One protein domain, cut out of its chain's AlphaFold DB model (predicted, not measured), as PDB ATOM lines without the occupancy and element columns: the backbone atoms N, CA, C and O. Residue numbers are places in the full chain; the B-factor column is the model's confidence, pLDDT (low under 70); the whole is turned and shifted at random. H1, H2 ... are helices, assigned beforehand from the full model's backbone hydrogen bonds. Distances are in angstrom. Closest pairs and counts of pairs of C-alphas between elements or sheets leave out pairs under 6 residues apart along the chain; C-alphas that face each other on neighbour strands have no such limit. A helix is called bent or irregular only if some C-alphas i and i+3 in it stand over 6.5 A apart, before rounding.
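This is residues 126 to 139 and 146 to 202 of the 202 residues of an uncharacterized protein of Prevotella multisaccharivorax DSM 17128 (UniProt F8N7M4). The longest helix, H3, has H1 packed across part of it and H2 making a corner at its beginning, while residues 177 to 202, including H4, stick out as a long arm from this small body. The printed part has 71 residues with four named helices, H1 to H4 in chain order, and no named strand: all helix. It is extended, with a radius of gyration of the C-alphas of 18.2 A and spans of 57 by 30 by 20 A.

H3, residues 163 to 180, is 26.5 A long and irregular: C-alphas 164 and 167 are 7.1 A apart. H4, residues 182 to 197, is 22.6 A long and ends at C-alpha 197 (-40.865, 11.925, 9.695). H2 is residues 151 to 161; H1, residues 128 to 136, begins at C-alpha 128 (-32.068, -23.951, 27.574).

H3, with residues 164 to 172 alone, touches H1 at a steep tilt of 58 degrees, opposite ways; the closest C-alphas, of Ile 132 and Ala 168, are 5.2 A apart. H2 and H3, about perpendicular at 87 degrees, only just touch, only at the corner, with 3 pairs of C-alphas within 8 A, the closest Gln 158 and Leu 166, 7.0 A. H3 and H4 meet only through their link. Every O i to N i+4 pair is within hydrogen-bond range in H1, H2 and H4, and 12 of 14 in H3.

The C-alphas farthest apart, of Leu 159 and Gln 202, are 57.2 A apart. Residues 140 to 145 are not printed, a gap of 17.7 A between C-alphas 139 and 146. Residues 138 to 139 and 195 to 202 have pLDDT under 70.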
ATOM      1  N   GLY A 126     -26.483 -24.426  22.810       74.38
ATOM      2  CA  GLY A 126     -26.721 -25.294  23.966       74.38
ATOM      3  C   GLY A 126     -28.207 -25.407  24.304       74.38
ATOM      4  O   GLY A 126     -29.031 -24.616  23.830       74.38
ATOM      5  N   SER A 127     -28.561 -26.396  25.125       82.19
ATOM      6  CA  SER A 127     -29.934 -26.531  25.641       82.19
ATOM      7  C   SER A 127     -30.318 -25.334  26.531       82.19
ATOM      8  O   SER A 127     -29.453 -24.613  27.028       82.19
ATOM      9  N   PHE A 128     -31.616 -25.074  26.735       80.12
ATOM     10  CA  PHE A 128     -32.068 -23.951  27.574       80.12
ATOM     11  C   PHE A 128     -31.462 -24.002  28.990       80.12
ATOM     12  O   PHE A 128     -30.920 -23.000  29.455       80.12
ATOM     13  N   GLU A 129     -31.444 -25.184  29.605       83.94
ATOM     14  CA  GLU A 129     -30.850 -25.428  30.923       83.94
ATOM     15  C   GLU A 129     -29.336 -25.174  30.952       83.94
ATOM     16  O   GLU A 129     -28.821 -24.535  31.867       83.94
ATOM     17  N   GLU A 130     -28.621 -25.599  29.910       83.94
ATOM     18  CA  GLU A 130     -27.178 -25.381  29.772       83.94
ATOM     19  C   GLU A 130     -26.842 -23.888  29.630       83.94
ATOM     20  O   GLU A 130     -25.861 -23.400  30.194       83.94
ATOM     21  N   ARG A 131     -27.701 -23.121  28.945       81.88
ATOM     22  CA  ARG A 131     -27.568 -21.659  28.835       81.88
ATOM     23  C   ARG A 131     -27.805 -20.957  30.174       81.88
ATOM     24  O   ARG A 131     -27.131 -19.965  30.457       81.88
ATOM     25  N   ILE A 132     -28.727 -21.463  30.997       83.69
ATOM     26  CA  ILE A 132     -28.948 -20.970  32.367       83.69
ATOM     27  C   ILE A 132     -27.717 -21.246  33.226       83.69
ATOM     28  O   ILE A 132     -27.219 -20.341  33.895       83.69
ATOM     29  N   GLU A 133     -27.195 -22.469  33.182       84.00
ATOM     30  CA  GLU A 133     -26.035 -22.869  33.975       84.00
ATOM     31  C   GLU A 133     -24.766 -22.098  33.583       84.00
ATOM     32  O   GLU A 133     -24.045 -21.603  34.451       84.00
ATOM     33  N   ALA A 134     -24.536 -21.895  32.283       81.94
ATOM     34  CA  ALA A 134     -23.429 -21.080  31.787       81.94
ATOM     35  C   ALA A 134     -23.514 -19.619  32.258       81.94
ATOM     36  O   ALA A 134     -22.483 -18.984  32.491       81.94
ATOM     37  N   PHE A 135     -24.726 -19.070  32.398       76.44
ATOM     38  CA  PHE A 135     -24.922 -17.714  32.907       76.44
ATOM     39  C   PHE A 135     -24.725 -17.630  34.425       76.44
ATOM     40  O   PHE A 135     -24.090 -16.692  34.893       76.44
ATOM     41  N   ASP A 136     -25.207 -18.612  35.190       76.69
ATOM     42  CA  ASP A 136     -25.057 -18.653  36.655       76.69
ATOM     43  C   ASP A 136     -23.574 -18.706  37.079       76.69
ATOM     44  O   ASP A 136     -23.151 -18.070  38.047       76.69
ATOM     45  N   GLN A 137     -22.739 -19.392  36.293       72.94
ATOM     46  CA  GLN A 137     -21.286 -19.432  36.496       72.94
ATOM     47  C   GLN A 137     -20.588 -18.108  36.141       72.94
ATOM     48  O   GLN A 137     -19.485 -17.827  36.625       72.94
ATOM     49  N   MET A 138     -21.215 -17.256  35.323       69.12
ATOM     50  CA  MET A 138     -20.687 -15.936  35.011       69.12
ATOM     51  C   MET A 138     -21.082 -14.930  36.087       69.12
ATOM     52  O   MET A 138     -22.188 -14.397  36.126       69.12
ATOM     53  N   ARG A 139     -20.115 -14.553  36.928       60.94
ATOM     54  CA  ARG A 139     -20.228 -13.333  37.740       60.94
ATOM     55  C   ARG A 139     -20.141 -12.097  36.842       60.94
ATOM     56  O   ARG A 139     -19.083 -11.477  36.722       60.94
ATOM     57  N   HIS A 146     -34.515  -4.127  38.710       85.38
ATOM     58  CA  HIS A 146     -35.567  -4.651  39.572       85.38
ATOM     59  C   HIS A 146     -36.803  -4.930  38.722       85.38
ATOM     60  O   HIS A 146     -37.227  -4.075  37.946       85.38
ATOM     61  N   VAL A 147     -37.368  -6.123  38.878       85.62
ATOM     62  CA  VAL A 147     -38.585  -6.552  38.187       85.62
ATOM     63  C   VAL A 147     -39.603  -6.941  39.247       85.62
ATOM     64  O   VAL A 147     -39.272  -7.654  40.192       85.62
ATOM     65  N   PHE A 148     -40.832  -6.452  39.100       90.44
ATOM     66  CA  PHE A 148     -41.943  -6.847  39.955       90.44
ATOM     67  C   PHE A 148     -42.653  -8.034  39.322       90.44
ATOM     68  O   PHE A 148     -43.060  -7.973  38.163       90.44
ATOM     69  N   ILE A 149     -42.779  -9.111  40.088       90.38
ATOM     70  CA  ILE A 149     -43.380 -10.367  39.649       90.38
ATOM     71  C   ILE A 149     -44.406 -10.770  40.709       90.38
ATOM     72  O   ILE A 149     -44.106 -10.645  41.898       90.38
ATOM     73  N   PRO A 150     -45.608 -11.232  40.319       96.25
ATOM     74  CA  PRO A 150     -46.569 -11.779  41.268       96.25
ATOM     75  C   PRO A 150     -45.957 -12.915  42.093       96.25
ATOM     76  O   PRO A 150     -45.236 -13.756  41.550       96.25
ATOM     77  N   ASN A 151     -46.278 -12.961  43.386       93.81
ATOM     78  CA  ASN A 151     -45.698 -13.935  44.315       93.81
ATOM     79  C   ASN A 151     -45.916 -15.380  43.857       93.81
ATOM     80  O   ASN A 151     -44.999 -16.186  43.945       93.81
ATOM     81  N   ASP A 152     -47.087 -15.699  43.307       95.19
ATOM     82  CA  ASP A 152     -47.404 -17.056  42.850       95.19
ATOM     83  C   ASP A 152     -46.476 -17.499  41.712       95.19
ATOM     84  O   ASP A 152     -45.956 -18.614  41.712       95.19
ATOM     85  N   VAL A 153     -46.200 -16.587  40.775       92.19
ATOM     86  CA  VAL A 153     -45.281 -16.827  39.656       92.19
ATOM     87  C   VAL A 153     -43.848 -16.938  40.165       92.19
ATOM     88  O   VAL A 153     -43.121 -17.838  39.757       92.19
ATOM     89  N   TYR A 154     -43.445 -16.056  41.082       90.75
ATOM     90  CA  TYR A 154     -42.119 -16.110  41.692       90.75
ATOM     91  C   TYR A 154     -41.887 -17.438  42.425       90.75
ATOM     92  O   TYR A 154     -40.875 -18.093  42.190       90.75
ATOM     93  N   ASN A 155     -42.850 -17.876  43.237       92.50
ATOM     94  CA  ASN A 155     -42.779 -19.127  43.988       92.50
ATOM     95  C   ASN A 155     -42.723 -20.344  43.059       92.50
ATOM     96  O   ASN A 155     -41.921 -21.248  43.282       92.50
ATOM     97  N   ALA A 156     -43.528 -20.358  41.993       93.00
ATOM     98  CA  ALA A 156     -43.503 -21.432  41.003       93.00
ATOM     99  C   ALA A 156     -42.144 -21.518  40.291       93.00
ATOM    100  O   ALA A 156     -41.573 -22.601  40.157       93.00
ATOM    101  N   LEU A 157     -41.589 -20.374  39.883       90.62
ATOM    102  CA  LEU A 157     -40.272 -20.316  39.250       90.62
ATOM    103  C   LEU A 157     -39.156 -20.713  40.222       90.62
ATOM    104  O   LEU A 157     -38.229 -21.423  39.836       90.62
ATOM    105  N   GLN A 158     -39.250 -20.289  41.484       91.44
ATOM    106  CA  GLN A 158     -38.296 -20.656  42.525       91.44
ATOM    107  C   GLN A 158     -38.315 -22.164  42.794       91.44
ATOM    108  O   GLN A 158     -37.250 -22.749  42.979       91.44
ATOM    109  N   LEU A 159     -39.492 -22.797  42.776       91.94
ATOM    110  CA  LEU A 159     -39.631 -24.246  42.927       91.94
ATOM    111  C   LEU A 159     -39.029 -25.005  41.733       91.94
ATOM    112  O   LEU A 159     -38.356 -26.013  41.928       91.94
ATOM    113  N   ALA A 160     -39.258 -24.521  40.510       88.38
ATOM    114  CA  ALA A 160     -38.831 -25.200  39.288       88.38
ATOM    115  C   ALA A 160     -37.322 -25.072  39.019       88.38
ATOM    116  O   ALA A 160     -36.673 -26.053  38.667       88.38
ATOM    117  N   TYR A 161     -36.761 -23.871  39.188       85.50
ATOM    118  CA  TYR A 161     -35.392 -23.555  38.762       85.50
ATOM    119  C   TYR A 161     -34.438 -23.260  39.924       85.50
ATOM    120  O   TYR A 161     -33.220 -23.250  39.737       85.50
ATOM    121  N   GLY A 162     -34.962 -23.037  41.130       85.88
ATOM    122  CA  GLY A 162     -34.183 -22.651  42.302       85.88
ATOM    123  C   GLY A 162     -33.942 -21.142  42.399       85.88
ATOM    124  O   GLY A 162     -33.797 -20.427  41.409       85.88
ATOM    125  N   GLU A 163     -33.847 -20.645  43.633       81.19
ATOM    126  CA  GLU A 163     -33.782 -19.207  43.943       81.19
ATOM    127  C   GLU A 163     -32.599 -18.485  43.279       81.19
ATOM    128  O   GLU A 163     -32.735 -17.375  42.766       81.19
ATOM    129  N   ARG A 164     -31.427 -19.130  43.233       77.12
ATOM    130  CA  ARG A 164     -30.199 -18.508  42.706       77.12
ATOM    131  C   ARG A 164     -30.201 -18.381  41.182       77.12
ATOM    132  O   ARG A 164     -29.535 -17.502  40.645       77.12
ATOM    133  N   ARG A 165     -30.999 -19.203  40.497       84.19
ATOM    134  CA  ARG A 165     -31.008 -19.316  39.034       84.19
ATOM    135  C   ARG A 165     -32.047 -18.432  38.357       84.19
ATOM    136  O   ARG A 165     -32.029 -18.311  37.138       84.19
ATOM    137  N   LEU A 166     -32.909 -17.755  39.116       88.00
ATOM    138  CA  LEU A 166     -33.954 -16.899  38.546       88.00
ATOM    139  C   LEU A 166     -33.380 -15.771  37.680       88.00
ATOM    140  O   LEU A 166     -33.897 -15.480  36.605       88.00
ATOM    141  N   SER A 167     -32.269 -15.166  38.106       84.88
ATOM    142  CA  SER A 167     -31.602 -14.113  37.327       84.88
ATOM    143  C   SER A 167     -31.084 -14.621  35.972       84.88
ATOM    144  O   SER A 167     -31.263 -13.958  34.946       84.88
ATOM    145  N   ALA A 168     -30.509 -15.825  35.960       86.38
ATOM    146  CA  ALA A 168     -30.066 -16.513  34.758       86.38
ATOM    147  C   ALA A 168     -31.252 -16.868  33.855       86.38
ATOM    148  O   ALA A 168     -31.240 -16.532  32.672       86.38
ATOM    149  N   PHE A 169     -32.309 -17.441  34.434       88.56
ATOM    150  CA  PHE A 169     -33.548 -17.782  33.742       88.56
ATOM    151  C   PHE A 169     -34.145 -16.575  33.006       88.56
ATOM    152  O   PHE A 169     -34.336 -16.631  31.792       88.56
ATOM    153  N   PHE A 170     -34.359 -15.446  33.696       88.88
ATOM    154  CA  PHE A 170     -34.907 -14.244  33.059       88.88
ATOM    155  C   PHE A 170     -33.999 -13.696  31.962       88.88
ATOM    156  O   PHE A 170     -34.487 -13.196  30.951       88.88
ATOM    157  N   THR A 171     -32.682 -13.797  32.137       86.56
ATOM    158  CA  THR A 171     -31.734 -13.304  31.137       86.56
ATOM    159  C   THR A 171     -31.754 -14.157  29.873       86.56
ATOM    160  O   THR A 171     -31.783 -13.611  28.768       86.56
ATOM    161  N   VAL A 172     -31.764 -15.485  30.012       87.50
ATOM    162  CA  VAL A 172     -31.866 -16.407  28.872       87.50
ATOM    163  C   VAL A 172     -33.207 -16.216  28.166       87.50
ATOM    164  O   VAL A 172     -33.222 -16.025  26.951       87.50
ATOM    165  N   LEU A 173     -34.303 -16.136  28.924       89.50
ATOM    166  CA  LEU A 173     -35.641 -15.902  28.387       89.50
ATOM    167  C   LEU A 173     -35.729 -14.576  27.619       89.50
ATOM    168  O   LEU A 173     -36.246 -14.532  26.506       89.50
ATOM    169  N   ALA A 174     -35.186 -13.492  28.177       89.06
ATOM    170  CA  ALA A 174     -35.161 -12.195  27.508       89.06
ATOM    171  C   ALA A 174     -34.363 -12.248  26.199       89.06
ATOM    172  O   ALA A 174     -34.773 -11.667  25.197       89.06
ATOM    173  N   ARG A 175     -33.231 -12.961  26.178       86.50
ATOM    174  CA  ARG A 175     -32.418 -13.123  24.966       86.50
ATOM    175  C   ARG A 175     -33.133 -13.938  23.900       86.50
ATOM    176  O   ARG A 175     -33.078 -13.558  22.735       86.50
ATOM    177  N   GLU A 176     -33.814 -15.006  24.291       88.69
ATOM    178  CA  GLU A 176     -34.603 -15.838  23.386       88.69
ATOM    179  C   GLU A 176     -35.789 -15.060  22.812       88.69
ATOM    180  O   GLU A 176     -35.962 -15.012  21.598       88.69
ATOM    181  N   PHE A 177     -36.520 -14.325  23.653       89.12
ATOM    182  CA  PHE A 177     -37.583 -13.426  23.205       89.12
ATOM    183  C   PHE A 177     -37.062 -12.377  22.211       89.12
ATOM    184  O   PHE A 177     -37.668 -12.143  21.164       89.12
ATOM    185  N   ILE A 178     -35.907 -11.766  22.497       89.00
ATOM    186  CA  ILE A 178     -35.292 -10.792  21.591       89.00
ATOM    187  C   ILE A 178     -34.872 -11.440  20.273       89.00
ATOM    188  O   ILE A 178     -35.041 -10.821  19.225       89.00
ATOM    189  N   ALA A 179     -34.323 -12.654  20.311       86.31
ATOM    190  CA  ALA A 179     -33.913 -13.376  19.114       86.31
ATOM    191  C   ALA A 179     -35.116 -13.690  18.213       86.31
ATOM    192  O   ALA A 179     -35.055 -13.417  17.015       86.31
ATOM    193  N   THR A 180     -36.217 -14.168  18.797       90.38
ATOM    194  CA  THR A 180     -37.444 -14.532  18.076       90.38
ATOM    195  C   THR A 180     -38.163 -13.314  17.498       90.38
ATOM    196  O   THR A 180     -38.594 -13.337  16.349       90.38
ATOM    197  N   HIS A 181     -38.254 -12.216  18.254       89.19
ATOM    198  CA  HIS A 181     -39.035 -11.032  17.864       89.19
ATOM    199  C   HIS A 181     -38.189  -9.884  17.308       89.19
ATOM    200  O   HIS A 181     -38.645  -8.741  17.240       89.19
ATOM    201  N   LYS A 182     -36.939 -10.152  16.922       89.75
ATOM    202  CA  LYS A 182     -36.006  -9.106  16.487       89.75
ATOM    203  C   LYS A 182     -36.545  -8.292  15.315       89.75
ATOM    204  O   LYS A 182     -36.409  -7.069  15.315       89.75
ATOM    205  N   GLU A 183     -37.130  -8.961  14.327       88.12
ATOM    206  CA  GLU A 183     -37.608  -8.302  13.112       88.12
ATOM    207  C   GLU A 183     -38.919  -7.547  13.353       88.12
ATOM    208  O   GLU A 183     -39.017  -6.383  12.980       88.12
ATOM    209  N   ASP A 184     -39.849  -8.116  14.123       88.81
ATOM    210  CA  ASP A 184     -41.055  -7.409  14.578       88.81
ATOM    211  C   ASP A 184     -40.712  -6.131  15.350       88.81
ATOM    212  O   ASP A 184     -41.309  -5.071  15.138       88.81
ATOM    213  N   MET A 185     -39.732  -6.205  16.257       88.06
ATOM    214  CA  MET A 185     -39.265  -5.037  16.997       88.06
ATOM    215  C   MET A 185     -38.671  -3.985  16.056       88.06
ATOM    216  O   MET A 185     -38.982  -2.801  16.200       88.06
ATOM    217  N   ARG A 186     -37.873  -4.394  15.061       87.56
ATOM    218  CA  ARG A 186     -37.335  -3.485  14.035       87.56
ATOM    219  C   ARG A 186     -38.440  -2.844  13.208       87.56
ATOM    220  O   ARG A 186     -38.419  -1.629  13.038       87.56
ATOM    221  N   GLN A 187     -39.424  -3.616  12.762       88.25
ATOM    222  CA  GLN A 187     -40.541  -3.123  11.962       88.25
ATOM    223  C   GLN A 187     -41.404  -2.129  12.746       88.25
ATOM    224  O   GLN A 187     -41.789  -1.088  12.212       88.25
ATOM    225  N   ARG A 188     -41.662  -2.387  14.036       87.81
ATOM    226  CA  ARG A 188     -42.373  -1.447  14.920       87.81
ATOM    227  C   ARG A 188     -41.600  -0.145  15.123       87.81
ATOM    228  O   ARG A 188     -42.211   0.923  15.139       87.81
ATOM    229  N   ILE A 189     -40.278  -0.219  15.271       88.44
ATOM    230  CA  ILE A 189     -39.421   0.971  15.384       88.44
ATOM    231  C   ILE A 189     -39.430   1.754  14.067       88.44
ATOM    232  O   ILE A 189     -39.679   2.955  14.093       88.44
ATOM    233  N   ALA A 190     -39.236   1.088  12.927       86.31
ATOM    234  CA  ALA A 190     -39.251   1.721  11.608       86.31
ATOM    235  C   ALA A 190     -40.599   2.397  11.310       86.31
ATOM    236  O   ALA A 190     -40.632   3.549  10.894       86.31
ATOM    237  N   SER A 191     -41.714   1.727  11.618       83.06
ATOM    238  CA  SER A 191     -43.061   2.288  11.441       83.06
ATOM    239  C   SER A 191     -43.267   3.549  12.282       83.06
ATOM    240  O   SER A 191     -43.851   4.518  11.811       83.06
ATOM    241  N   ARG A 192     -42.755   3.565  13.521       81.50
ATOM    242  CA  ARG A 192     -42.787   4.758  14.378       81.50
ATOM    243  C   ARG A 192     -41.914   5.886  13.838       81.50
ATOM    244  O   ARG A 192     -42.346   7.027  13.881       81.50
ATOM    245  N   ILE A 193     -40.717   5.583  13.339       80.44
ATOM    246  CA  ILE A 193     -39.825   6.595  12.754       80.44
ATOM    247  C   ILE A 193     -40.483   7.239  11.532       80.44
ATOM    248  O   ILE A 193     -40.504   8.460  11.454       80.44
ATOM    249  N   ASN A 194     -41.094   6.443  10.652       72.25
ATOM    250  CA  ASN A 194     -41.789   6.959   9.471       72.25
ATOM    251  C   ASN A 194     -43.008   7.826   9.848       72.25
ATOM    252  O   ASN A 194     -43.222   8.888   9.276       72.25
ATOM    253  N   LEU A 195     -43.760   7.428  10.882       62.84
ATOM    254  CA  LEU A 195     -44.835   8.252  11.461       62.84
ATOM    255  C   LEU A 195     -44.332   9.601  12.006       62.84
ATOM    256  O   LEU A 195     -45.060  10.588  11.968       62.84
ATOM    257  N   LEU A 196     -43.109   9.647  12.541       63.16
ATOM    258  CA  LEU A 196     -42.491  10.877  13.039       63.16
ATOM    259  C   LEU A 196     -41.922  11.749  11.907       63.16
ATOM    260  O   LEU A 196     -42.008  12.971  12.004       63.16
ATOM    261  N   SER A 197     -41.376  11.160  10.840       68.94
ATOM    262  CA  SER A 197     -40.865  11.925   9.695       68.94
ATOM    263  C   SER A 197     -41.988  12.581   8.893       68.94
ATOM    264  O   SER A 197     -41.893  13.768   8.604       68.94
ATOM    265  N   ASP A 198     -43.094  11.874   8.648       60.78
ATOM    266  CA  ASP A 198     -44.227  12.408   7.872       60.78
ATOM    267  C   ASP A 198     -44.973  13.542   8.604       60.78
ATOM    268  O   ASP A 198     -45.662  14.349   7.984       60.78
ATOM    269  N   SER A 199     -44.822  13.636   9.931       58.75
ATOM    270  CA  SER A 199     -45.370  14.728  10.750       58.75
ATOM    271  C   SER A 199     -44.501  15.993  10.746       58.75
ATOM    272  O   SER A 199     -44.934  17.005  11.296       58.75
ATOM    273  N   THR A 200     -43.279  15.939  10.210       58.91
ATOM    274  CA  THR A 200     -42.325  17.062  10.266       58.91
ATOM    275  C   THR A 200     -42.312  17.886   8.968       58.91
ATOM    276  O   THR A 200     -41.795  18.999   8.969       58.91
ATOM    277  N   ASP A 201     -42.940  17.385   7.899       56.56
ATOM    278  CA  ASP A 201     -42.999  18.028   6.574       56.56
ATOM    279  C   ASP A 201     -44.355  18.711   6.258       56.56
ATOM    280  O   ASP A 201     -44.666  18.951   5.088       56.56
ATOM    281  N   GLN A 202     -45.173  19.046   7.269       44.22
ATOM    282  CA  GLN A 202     -46.398  19.860   7.109       44.22
ATOM    283  C   GLN A 202     -46.295  21.243   7.747       44.22
ATOM    284  O   GLN A 202     -45.826  21.333   8.903       44.22
TER     285      GLN A 202